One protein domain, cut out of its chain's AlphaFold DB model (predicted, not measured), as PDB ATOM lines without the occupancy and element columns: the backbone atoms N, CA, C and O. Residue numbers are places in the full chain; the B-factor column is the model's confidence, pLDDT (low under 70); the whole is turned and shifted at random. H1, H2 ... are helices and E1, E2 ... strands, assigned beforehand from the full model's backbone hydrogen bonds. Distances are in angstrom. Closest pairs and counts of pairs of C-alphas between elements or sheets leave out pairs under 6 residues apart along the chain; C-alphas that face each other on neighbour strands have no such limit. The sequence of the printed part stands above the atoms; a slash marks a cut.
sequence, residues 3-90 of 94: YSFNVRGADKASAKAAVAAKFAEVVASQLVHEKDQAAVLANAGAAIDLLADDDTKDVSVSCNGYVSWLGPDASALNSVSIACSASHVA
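This is residues 3 to 90 of the 94 residues of an uncharacterized protein of Duganella sp. BJB475 (UniProt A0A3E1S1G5). What shape? H1 and H3 pack on one face of a twisted antiparallel sheet, E1 with hairpin E2 E3: two layers. What is printed? Printed are 88 residues with E1 H1 H2 H3 E2 E3, class mixed. It is only just compact, close to loose, radius of gyration of the C-alphas 14.0 A, spans 50 by 21 by 17 A.

Which strands pair? E1, residues 3 to 9, and E3, 77 to 90, are antiparallel neighbours of E2, 57 to 69; N 5 to O 63 and N 62 to O 85 are 2.9 A. The helices? H1, 12 to 29, and H3, 37 to 49, touch opposite ways at a shallow tilt of 23 degrees, closest C-alphas Lys 16 and Gly 45, 6.2 A. H2, 31 to 35, only grazes the sheet.

Where first? C-alpha 3 is at (92.248, 1.706, 4.186). And last? C-alpha 90 is at (109.752, 20.290, 5.778).

Any cut? The printed part has no cut. Low pLDDT? No printed residue is under 70.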
ATOM      1  N   TYR A   3      92.025   0.284   4.400       98.62
ATOM      2  CA  TYR A   3      92.248   1.706   4.186       98.62
ATOM      3  C   TYR A   3      93.747   2.018   4.190       98.62
ATOM      4  O   TYR A   3      94.558   1.326   4.809       98.62
ATOM      5  N   SER A   4      94.113   3.085   3.489       98.56
ATOM      6  CA  SER A   4      95.442   3.683   3.535       98.56
ATOM      7  C   SER A   4      95.325   5.141   3.123       98.56
ATOM      8  O   SER A   4      94.752   5.444   2.075       98.56
ATOM      9  N   PHE A   5      95.824   6.051   3.949       98.69
ATOM     10  CA  PHE A   5      95.829   7.474   3.646       98.69
ATOM     11  C   PHE A   5      97.005   8.177   4.316       98.69
ATOM     12  O   PHE A   5      97.588   7.695   5.288       98.69
ATOM     13  N   ASN A   6      97.314   9.358   3.787       98.44
ATOM     14  CA  ASN A   6      98.297  10.272   4.343       98.44
ATOM     15  C   ASN A   6      97.632  11.624   4.572       98.44
ATOM     16  O   ASN A   6      96.851  12.078   3.734       98.44
ATOM     17  N   VAL A   7      97.973  12.271   5.678       98.50
ATOM     18  CA  VAL A   7      97.581  13.649   5.974       98.50
ATOM     19  C   VAL A   7      98.787  14.441   6.456       98.50
ATOM     20  O   VAL A   7      99.818  13.882   6.836       98.50
ATOM     21  N   ARG A   8      98.647  15.762   6.440       97.94
ATOM     22  CA  ARG A   8      99.641  16.693   6.955       97.94
ATOM     23  C   ARG A   8      98.941  17.790   7.746       97.94
ATOM     24  O   ARG A   8      97.907  18.281   7.302       97.94
ATOM     25  N   GLY A   9      99.506  18.153   8.891       97.50
ATOM     26  CA  GLY A   9      99.093  19.300   9.700       97.50
ATOM     27  C   GLY A   9     100.270  20.234   9.965       97.50
ATOM     28  O   GLY A   9     101.421  19.797   9.963       97.50
ATOM     29  N   ALA A  10      99.981  21.510  10.200       96.94
ATOM     30  CA  ALA A  10     100.988  22.505  10.570       96.94
ATOM     31  C   ALA A  10     101.535  22.291  11.997       96.94
ATOM     32  O   ALA A  10     102.575  22.830  12.359       96.94
ATOM     33  N   ASP A  11     100.831  21.518  12.808       97.44
ATOM     34  CA  ASP A  11     101.167  21.185  14.183       97.44
ATOM     35  C   ASP A  11     100.463  19.868  14.555       97.44
ATOM     36  O   ASP A  11      99.734  19.267  13.752       97.44
ATOM     37  N   LYS A  12     100.656  19.405  15.791       98.31
ATOM     38  CA  LYS A  12     100.011  18.178  16.277       98.31
ATOM     39  C   LYS A  12      98.485  18.262  16.264       98.31
ATOM     40  O   LYS A  12      97.825  17.271  15.951       98.31
ATOM     41  N   ALA A  13      97.912  19.414  16.616       98.25
ATOM     42  CA  ALA A  13      96.467  19.577  16.742       98.25
ATOM     43  C   ALA A  13      95.778  19.483  15.372       98.25
ATOM     44  O   ALA A  13      94.848  18.695  15.185       98.25
ATOM     45  N   SER A  14      96.290  20.224  14.393       98.06
ATOM     46  CA  SER A  14      95.837  20.197  13.004       98.06
ATOM     47  C   SER A  14      96.081  18.839  12.345       98.06
ATOM     48  O   SER A  14      95.222  18.377  11.597       98.06
ATOM     49  N   ALA A  15      97.176  18.137  12.668       98.50
ATOM     50  CA  ALA A  15      97.405  16.778  12.180       98.50
ATOM     51  C   ALA A  15      96.362  15.785  12.720       98.50
ATOM     52  O   ALA A  15      95.783  15.028  11.943       98.50
ATOM     53  N   LYS A  16      96.054  15.821  14.026       98.81
ATOM     54  CA  LYS A  16      94.989  14.988  14.622       98.81
ATOM     55  C   LYS A  16      93.624  15.281  13.995       98.81
ATOM     56  O   LYS A  16      92.892  14.349  13.663       98.81
ATOM     57  N   ALA A  17      93.300  16.558  13.787       98.69
ATOM     58  CA  ALA A  17      92.065  16.964  13.120       98.69
ATOM     59  C   ALA A  17      92.002  16.460  11.667       98.69
ATOM     60  O   ALA A  17      90.970  15.941  11.242       98.69
ATOM     61  N   ALA A  18      93.111  16.538  10.925       98.62
ATOM     62  CA  ALA A  18      93.193  16.036   9.557       98.62
ATOM     63  C   ALA A  18      93.030  14.508   9.489       98.62
ATOM     64  O   ALA A  18      92.321  14.014   8.614       98.62
ATOM     65  N   VAL A  19      93.619  13.756  10.430       98.81
ATOM     66  CA  VAL A  19      93.395  12.302  10.539       98.81
ATOM     67  C   VAL A  19      91.916  12.008  10.782       98.81
ATOM     68  O   VAL A  19      91.351  11.161  10.094       98.81
ATOM     69  N   ALA A  20      91.277  12.712  11.721       98.75
ATOM     70  CA  ALA A  20      89.863  12.512  12.033       98.75
ATOM     71  C   ALA A  20      88.956  12.785  10.826       98.75
ATOM     72  O   ALA A  20      88.102  11.960  10.502       98.75
ATOM     73  N   ALA A  21      89.187  13.896  10.120       98.69
ATOM     74  CA  ALA A  21      88.456  14.228   8.901       98.69
ATOM     75  C   ALA A  21      88.656  13.162   7.816       98.69
ATOM     76  O   ALA A  21      87.687  12.687   7.225       98.69
ATOM     77  N   LYS A  22      89.901  12.718   7.601       98.62
ATOM     78  CA  LYS A  22      90.191  11.731   6.560       98.62
ATOM     79  C   LYS A  22      89.622  10.352   6.884       98.62
ATOM     80  O   LYS A  22      89.145   9.664   5.985       98.62
ATOM     81  N   PHE A  23      89.624   9.952   8.154       98.56
ATOM     82  CA  PHE A  23      89.012   8.690   8.562       98.56
ATOM     83  C   PHE A  23      87.482   8.730   8.451       98.56
ATOM     84  O   PHE A  23      86.874   7.726   8.095       98.56
ATOM     85  N   ALA A  24      86.850   9.889   8.661       98.62
ATOM     86  CA  ALA A  24      85.419  10.043   8.401       98.62
ATOM     87  C   ALA A  24      85.067   9.785   6.920       98.62
ATOM     88  O   ALA A  24      84.044   9.167   6.636       98.62
ATOM     89  N   GLU A  25      85.934  10.169   5.971       98.50
ATOM     90  CA  GLU A  25      85.762   9.812   4.550       98.50
ATOM     91  C   GLU A  25      85.881   8.297   4.305       98.50
ATOM     92  O   GLU A  25      85.142   7.735   3.489       98.50
ATOM     93  N   VAL A  26      86.795   7.621   5.018       98.50
ATOM     94  CA  VAL A  26      86.936   6.154   4.967       98.50
ATOM     95  C   VAL A  26      85.650   5.495   5.448       98.50
ATOM     96  O   VAL A  26      85.114   4.646   4.743       98.50
ATOM     97  N   VAL A  27      85.120   5.928   6.591       98.38
ATOM     98  CA  VAL A  27      83.859   5.429   7.155       98.38
ATOM     99  C   VAL A  27      82.687   5.667   6.203       98.38
ATOM    100  O   VAL A  27      81.920   4.745   5.938       98.38
ATOM    101  N   ALA A  28      82.586   6.862   5.616       98.12
ATOM    102  CA  ALA A  28      81.532   7.181   4.654       98.12
ATOM    103  C   ALA A  28      81.573   6.276   3.408       98.12
ATOM    104  O   ALA A  28      80.532   5.941   2.848       98.12
ATOM    105  N   SER A  29      82.770   5.858   2.985       97.69
ATOM    106  CA  SER A  29      82.953   4.951   1.844       97.69
ATOM    107  C   SER A  29      82.815   3.474   2.229       97.69
ATOM    108  O   SER A  29      82.468   2.634   1.400       97.69
ATOM    109  N   GLN A  30      83.147   3.136   3.474       96.50
ATOM    110  CA  GLN A  30      83.313   1.778   3.976       96.50
ATOM    111  C   GLN A  30      82.809   1.710   5.424       96.50
ATOM    112  O   GLN A  30      83.593   1.686   6.373       96.50
ATOM    113  N   LEU A  31      81.486   1.631   5.590       96.38
ATOM    114  CA  LEU A  31      80.801   1.736   6.887       96.38
ATOM    115  C   LEU A  31      81.328   0.773   7.966       96.38
ATOM    116  O   LEU A  31      81.281   1.068   9.154       96.38
ATOM    117  N   VAL A  32      81.890  -0.375   7.570       96.56
ATOM    118  CA  VAL A  32      82.503  -1.333   8.505       96.56
ATOM    119  C   VAL A  32      83.589  -0.705   9.393       96.56
ATOM    120  O   VAL A  32      83.790  -1.165  10.517       96.56
ATOM    121  N   HIS A  33      84.241   0.363   8.929       97.88
ATOM    122  CA  HIS A  33      85.278   1.078   9.669       97.88
ATOM    123  C   HIS A  33      84.745   1.992  10.792       97.88
ATOM    124  O   HIS A  33      85.523   2.534  11.571       97.88
ATOM    125  N   GLU A  34      83.427   2.105  10.994       97.44
ATOM    126  CA  GLU A  34      82.899   2.659  12.257       97.44
ATOM    127  C   GLU A  34      83.380   1.843  13.469       97.44
ATOM    128  O   GLU A  34      83.582   2.382  14.558       97.44
ATOM    129  N   LYS A  35      83.604   0.535  13.279       96.75
ATOM    130  CA  LYS A  35      84.005  -0.397  14.343       96.75
ATOM    131  C   LYS A  35      85.430  -0.177  14.842       96.75
ATOM    132  O   LYS A  35      85.698  -0.478  16.002       96.75
ATOM    133  N   ASP A  36      86.337   0.299  13.992       97.31
ATOM    134  CA  ASP A  36      87.740   0.530  14.349       97.31
ATOM    135  C   ASP A  36      88.111   2.016  14.452       97.31
ATOM    136  O   ASP A  36      89.178   2.326  14.980       97.31
ATOM    137  N   GLN A  37      87.216   2.938  14.075       98.00
ATOM    138  CA  GLN A  37      87.448   4.385  14.104       98.00
ATOM    139  C   GLN A  37      88.101   4.878  15.401       98.00
ATOM    140  O   GLN A  37      89.148   5.521  15.355       98.00
ATOM    141  N   ALA A  38      87.531   4.560  16.567       98.50
ATOM    142  CA  ALA A  38      88.074   5.027  17.845       98.50
ATOM    143  C   ALA A  38      89.524   4.556  18.078       98.50
ATOM    144  O   ALA A  38      90.355   5.329  18.555       98.50
ATOM    145  N   ALA A  39      89.845   3.316  17.694       98.44
ATOM    146  CA  ALA A  39      91.183   2.752  17.838       98.44
ATOM    147  C   ALA A  39      92.179   3.375  16.848       98.44
ATOM    148  O   ALA A  39      93.317   3.654  17.227       98.44
ATOM    149  N   VAL A  40      91.758   3.655  15.610       98.62
ATOM    150  CA  VAL A  40      92.605   4.345  14.623       98.62
ATOM    151  C   VAL A  40      92.942   5.759  15.087       98.62
ATOM    152  O   VAL A  40      94.113   6.141  15.073       98.62
ATOM    153  N   LEU A  41      91.945   6.521  15.550       98.75
ATOM    154  CA  LEU A  41      92.155   7.889  16.033       98.75
ATOM    155  C   LEU A  41      93.047   7.927  17.279       98.75
ATOM    156  O   LEU A  41      93.939   8.772  17.363       98.75
ATOM    157  N   ALA A  42      92.858   6.992  18.215       98.75
ATOM    158  CA  ALA A  42      93.711   6.872  19.393       98.75
ATOM    159  C   ALA A  42      95.161   6.513  19.022       98.75
ATOM    160  O   ALA A  42      96.090   7.129  19.542       98.75
ATOM    161  N   ASN A  43      95.364   5.569  18.095       98.69
ATOM    162  CA  ASN A  43      96.702   5.170  17.651       98.69
ATOM    163  C   ASN A  43      97.424   6.319  16.927       98.69
ATOM    164  O   ASN A  43      98.566   6.640  17.247       98.69
ATOM    165  N   ALA A  44      96.740   7.000  16.003       98.81
ATOM    166  CA  ALA A  44      97.283   8.182  15.341       98.81
ATOM    167  C   ALA A  44      97.646   9.279  16.350       98.81
ATOM    168  O   ALA A  44      98.736   9.841  16.280       98.81
ATOM    169  N   GLY A  45      96.755   9.551  17.310       98.75
ATOM    170  CA  GLY A  45      96.998  10.509  18.385       98.75
ATOM    171  C   GLY A  45      98.254  10.170  19.185       98.75
ATOM    172  O   GLY A  45      99.120  11.029  19.328       98.75
ATOM    173  N   ALA A  46      98.389   8.912  19.615       98.81
ATOM    174  CA  ALA A  46      99.559   8.436  20.346       98.81
ATOM    175  C   ALA A  46     100.852   8.580  19.529       98.81
ATOM    176  O   ALA A  46     101.844   9.075  20.052       98.81
ATOM    177  N   ALA A  47     100.843   8.213  18.243       98.75
ATOM    178  CA  ALA A  47     102.010   8.367  17.373       98.75
ATOM    179  C   ALA A  47     102.423   9.842  17.198       98.75
ATOM    180  O   ALA A  47     103.610  10.158  17.243       98.75
ATOM    181  N   ILE A  48     101.452  10.745  17.028       98.81
ATOM    182  CA  ILE A  48     101.683  12.193  16.900       98.81
ATOM    183  C   ILE A  48     102.250  12.778  18.201       98.81
ATOM    184  O   ILE A  48     103.156  13.609  18.159       98.81
ATOM    185  N   ASP A  49     101.741  12.343  19.355       98.69
ATOM    186  CA  ASP A  49     102.141  12.873  20.664       98.69
ATOM    187  C   ASP A  49     103.578  12.511  21.063       98.69
ATOM    188  O   ASP A  49     104.162  13.197  21.901       98.69
ATOM    189  N   LEU A  50     104.176  11.497  20.427       98.56
ATOM    190  CA  LEU A  50     105.589  11.146  20.610       98.56
ATOM    191  C   LEU A  50     106.560  12.132  19.945       98.56
ATOM    192  O   LEU A  50     107.746  12.133  20.280       98.56
ATOM    193  N   LEU A  51     106.102  12.949  18.994       98.31
ATOM    194  CA  LEU A  51     106.948  13.960  18.362       98.31
ATOM    195  C   LEU A  51     107.187  15.134  19.321       98.31
ATOM    196  O   LEU A  51     106.344  15.443  20.160       98.31
ATOM    197  N   ALA A  52     108.320  15.824  19.203       97.50
ATOM    198  CA  ALA A  52     108.496  17.118  19.864       97.50
ATOM    199  C   ALA A  52     107.630  18.184  19.171       97.50
ATOM    200  O   ALA A  52     107.301  18.034  17.998       97.50
ATOM    201  N   ASP A  53     107.269  19.259  19.867       95.38
ATOM    202  CA  ASP A  53     106.686  20.419  19.188       95.38
ATOM    203  C   ASP A  53     107.796  21.151  18.416       95.38
ATOM    204  O   ASP A  53     108.880  21.383  18.956       95.38
ATOM    205  N   ASP A  54     107.556  21.461  17.142       95.00
ATOM    206  CA  ASP A  54     108.529  22.123  16.267       95.00
ATOM    207  C   ASP A  54     107.815  23.039  15.267       95.00
ATOM    208  O   ASP A  54     107.315  22.605  14.226       95.00
ATOM    209  N   ASP A  55     107.820  24.339  15.558       93.00
ATOM    210  CA  ASP A  55     107.189  25.355  14.713       93.00
ATOM    211  C   ASP A  55     107.871  25.507  13.339       93.00
ATOM    212  O   ASP A  55     107.330  26.147  12.436       93.00
ATOM    213  N   THR A  56     109.025  24.878  13.111       95.56
ATOM    214  CA  THR A  56     109.725  24.890  11.820       95.56
ATOM    215  C   THR A  56     109.391  23.690  10.931       95.56
ATOM    216  O   THR A  56     109.943  23.584   9.830       95.56
ATOM    217  N   LYS A  57     108.501  22.786  11.370       97.19
ATOM    218  CA  LYS A  57     108.137  21.550  10.658       97.19
ATOM    219  C   LYS A  57     106.632  21.339  10.596       97.19
ATOM    220  O   LYS A  57     105.896  21.735  11.487       97.19
ATOM    221  N   ASP A  58     106.188  20.661   9.544       98.00
ATOM    222  CA  ASP A  58     104.840  20.096   9.507       98.00
ATOM    223  C   ASP A  58     104.864  18.677  10.094       98.00
ATOM    224  O   ASP A  58     105.871  17.966  10.006       98.00
ATOM    225  N   VAL A  59     103.723  18.234  10.618       98.44
ATOM    226  CA  VAL A  59     103.506  16.856  11.067       98.44
ATOM    227  C   VAL A  59     102.851  16.070   9.934       98.44
ATOM    228  O   VAL A  59     101.703  16.326   9.563       98.44
ATOM    229  N   SER A  60     103.577  15.104   9.370       98.44
ATOM    230  CA  SER A  60     103.060  14.155   8.381       98.44
ATOM    231  C   SER A  60     102.612  12.881   9.082       98.44
ATOM    232  O   SER A  60     103.361  12.331   9.887       98.44
ATOM    233  N   VAL A  61     101.417  12.391   8.754       98.75
ATOM    234  CA  VAL A  61     100.848  11.180   9.357       98.75
ATOM    235  C   VAL A  61     100.381  10.235   8.264       98.75
ATOM    236  O   VAL A  61      99.645  10.633   7.360       98.75
ATOM    237  N   SER A  62     100.790   8.977   8.367       98.69
ATOM    238  CA  SER A  62     100.367   7.893   7.485       98.69
ATOM    239  C   SER A  62      99.606   6.871   8.309       98.69
ATOM    240  O   SER A  62     100.152   6.350   9.277       98.69
ATOM    241  N   CYS A  63      98.374   6.552   7.923       98.75
ATOM    242  CA  CYS A  63      97.589   5.509   8.576       98.75
ATOM    243  C   CYS A  63      97.134   4.482   7.546       98.75
ATOM    244  O   CYS A  63      96.650   4.827   6.467       98.75
ATOM    245  N   ASN A  64      97.284   3.209   7.886       98.62
ATOM    246  CA  ASN A  64      96.830   2.091   7.076       98.62
ATOM    247  C   ASN A  64      96.358   0.949   7.970       98.62
ATOM    248  O   ASN A  64      96.730   0.846   9.140       98.62
ATOM    249  N   GLY A  65      95.503   0.107   7.413       98.38
ATOM    250  CA  GLY A  65      94.919  -0.974   8.173       98.38
ATOM    251  C   GLY A  65      93.888  -1.751   7.387       98.38
ATOM    252  O   GLY A  65      93.606  -1.477   6.216       98.38
ATOM    253  N   TYR A  66      93.343  -2.758   8.049       98.38
ATOM    254  CA  TYR A  66      92.248  -3.544   7.520       98.38
ATOM    255  C   TYR A  66      91.414  -4.149   8.639       98.38
ATOM    256  O   TYR A  66      91.903  -4.414   9.735       98.38
ATOM    257  N   VAL A  67      90.173  -4.463   8.290       97.81
ATOM    258  CA  VAL A  67      89.285  -5.334   9.053       97.81
ATOM    259  C   VAL A  67      88.784  -6.460   8.156       97.81
ATOM    260  O   VAL A  67      88.603  -6.293   6.946       97.81
ATOM    261  N   SER A  68      88.566  -7.625   8.744       97.06
ATOM    262  CA  SER A  68      87.974  -8.791   8.093       97.06
ATOM    263  C   SER A  68      86.896  -9.373   8.998       97.06
ATOM    264  O   SER A  68      86.943  -9.182  10.213       97.06
ATOM    265  N   TRP A  69      85.935 -10.085   8.416       95.38
ATOM    266  CA  TRP A  69      84.893 -10.825   9.125       95.38
ATOM    267  C   TRP A  69      84.639 -12.167   8.434       95.38
ATOM    268  O   TRP A  69      85.064 -12.384   7.297       95.38
ATOM    269  N   LEU A  70      83.962 -13.074   9.138       90.19
ATOM    270  CA  LEU A  70      83.469 -14.327   8.569       90.19
ATOM    271  C   LEU A  70      81.966 -14.222   8.326       90.19
ATOM    272  O   LEU A  70      81.239 -13.683   9.155       90.19
ATOM    273  N   GLY A  71      81.502 -14.803   7.221       84.88
ATOM    274  CA  GLY A  71      80.091 -14.783   6.843       84.88
ATOM    275  C   GLY A  71      79.691 -13.547   6.025       84.88
ATOM    276  O   GLY A  71      80.536 -12.708   5.706       84.88
ATOM    277  N   PRO A  72      78.411 -13.460   5.627       81.56
ATOM    278  CA  PRO A  72      77.929 -12.408   4.732       81.56
ATOM    279  C   PRO A  72      77.895 -11.029   5.401       81.56
ATOM    280  O   PRO A  72      78.080 -10.018   4.724       81.56
ATOM    281  N   ASP A  73      77.736 -10.988   6.723       81.75
ATOM    282  CA  ASP A  73      77.514  -9.753   7.464       81.75
ATOM    283  C   ASP A  73      78.746  -9.391   8.293       81.75
ATOM    284  O   ASP A  73      79.291 -10.219   9.024       81.75
ATOM    285  N   ALA A  74      79.152  -8.121   8.247       83.19
ATOM    286  CA  ALA A  74      80.264  -7.585   9.036       83.19
ATOM    287  C   ALA A  74      79.918  -7.411  10.531       83.19
ATOM    288  O   ALA A  74      80.365  -6.467  11.183       83.19
ATOM    289  N   SER A  75      79.085  -8.291  11.090       82.94
ATOM    290  CA  SER A  75      78.591  -8.194  12.465       82.94
ATOM    291  C   SER A  75      79.722  -8.382  13.481       82.94
ATOM    292  O   SER A  75      79.856  -7.561  14.394       82.94
ATOM    293  N   ALA A  76      80.601  -9.365  13.257       88.31
ATOM    294  CA  ALA A  76      81.774  -9.650  14.080       88.31
ATOM    295  C   ALA A  76      83.056  -9.696  13.236       88.31
ATOM    296  O   ALA A  76      83.188 -10.507  12.317       88.31
ATOM    297  N   LEU A  77      84.019  -8.834  13.571       94.62
ATOM    298  CA  LEU A  77      85.337  -8.854  12.941       94.62
ATOM    299  C   LEU A  77      86.139 -10.062  13.448       94.62
ATOM    300  O   LEU A  77      86.117 -10.356  14.641       94.62
ATOM    301  N   ASN A  78      86.852 -10.750  12.556       95.25
ATOM    302  CA  ASN A  78      87.696 -11.905  12.885       95.25
ATOM    303  C   ASN A  78      89.201 -11.614  12.780       95.25
ATOM    304  O   ASN A  78      89.995 -12.338  13.374       95.25
ATOM    305  N   SER A  79      89.582 -10.563  12.050       96.81
ATOM    306  CA  SER A  79      90.966 -10.102  11.932       96.81
ATOM    307  C   SER A  79      91.002  -8.586  11.776       96.81
ATOM    308  O   SER A  79      90.129  -8.005  11.127       96.81
ATOM    309  N   VAL A  80      92.033  -7.955  12.334       97.88
ATOM    310  CA  VAL A  80      92.236  -6.505  12.274       97.88
ATOM    311  C   VAL A  80      93.725  -6.165  12.254       97.88
ATOM    312  O   VAL A  80      94.529  -6.829  12.907       97.88
ATOM    313  N   SER A  81      94.085  -5.118  11.518       98.44
ATOM    314  CA  SER A  81      95.379  -4.441  11.606       98.44
ATOM    315  C   SER A  81      95.153  -2.937  11.598       98.44
ATOM    316  O   SER A  81      94.419  -2.440  10.746       98.44
ATOM    317  N   ILE A  82      95.783  -2.223  12.531       98.50
ATOM    318  CA  ILE A  82      95.697  -0.767  12.661       98.50
ATOM    319  C   ILE A  82      97.109  -0.237  12.876       98.50
ATOM    320  O   ILE A  82      97.719  -0.487  13.916       98.50
ATOM    321  N   ALA A  83      97.618   0.524  11.913       98.50
ATOM    322  CA  ALA A  83      98.932   1.140  11.988       98.50
ATOM    323  C   ALA A  83      98.848   2.626  11.642       98.50
ATOM    324  O   ALA A  83      98.230   3.011  10.648       98.50
ATOM    325  N   CYS A  84      99.519   3.450  12.444       98.56
ATOM    326  CA  CYS A  84      99.767   4.848  12.136       98.56
ATOM    327  C   CYS A  84     101.228   5.186  12.441       98.56
ATOM    328  O   CYS A  84     101.790   4.724  13.433       98.56
ATOM    329  N   SER A  85     101.837   5.995  11.584       98.62
ATOM    330  CA  SER A  85     103.159   6.576  11.794       98.62
ATOM    331  C   SER A  85     103.077   8.090  11.662       98.62
ATOM    332  O   SER A  85     102.281   8.611  10.881       98.62
ATOM    333  N   ALA A  86     103.898   8.792  12.438       98.69
ATOM    334  CA  ALA A  86     104.007  10.242  12.400       98.69
ATOM    335  C   ALA A  86     105.479  10.648  12.276       98.69
ATOM    336  O   ALA A  86     106.359  10.012  12.859       98.69
ATOM    337  N   SER A  87     105.754  11.694  11.504       98.50
ATOM    338  CA  SER A  87     107.097  12.248  11.344       98.50
ATOM    339  C   SER A  87     107.059  13.750  11.077       98.50
ATOM    340  O   SER A  87     106.086  14.284  10.539       98.50
ATOM    341  N   HIS A  88     108.145  14.438  11.432       98.44
ATOM    342  CA  HIS A  88     108.370  15.811  10.991       98.44
ATOM    343  C   HIS A  88     108.818  15.838   9.535       98.44
ATOM    344  O   HIS A  88     109.716  15.100   9.125       98.44
ATOM    345  N   VAL A  89     108.231  16.747   8.766       97.69
ATOM    346  CA  VAL A  89     108.611  17.024   7.381       97.69
ATOM    347  C   VAL A  89     108.856  18.519   7.193       97.69
ATOM    348  O   VAL A  89     108.461  19.342   8.019       97.69
ATOM    349  N   ALA A  90     109.558  18.884   6.117       96.75
ATOM    350  CA  ALA A  90     109.752  20.290   5.778       96.75
ATOM    351  C   ALA A  90     108.396  20.990   5.589       96.75
ATOM    352  O   ALA A  90     107.489  20.411   4.982       96.75
TER     353      ALA A  90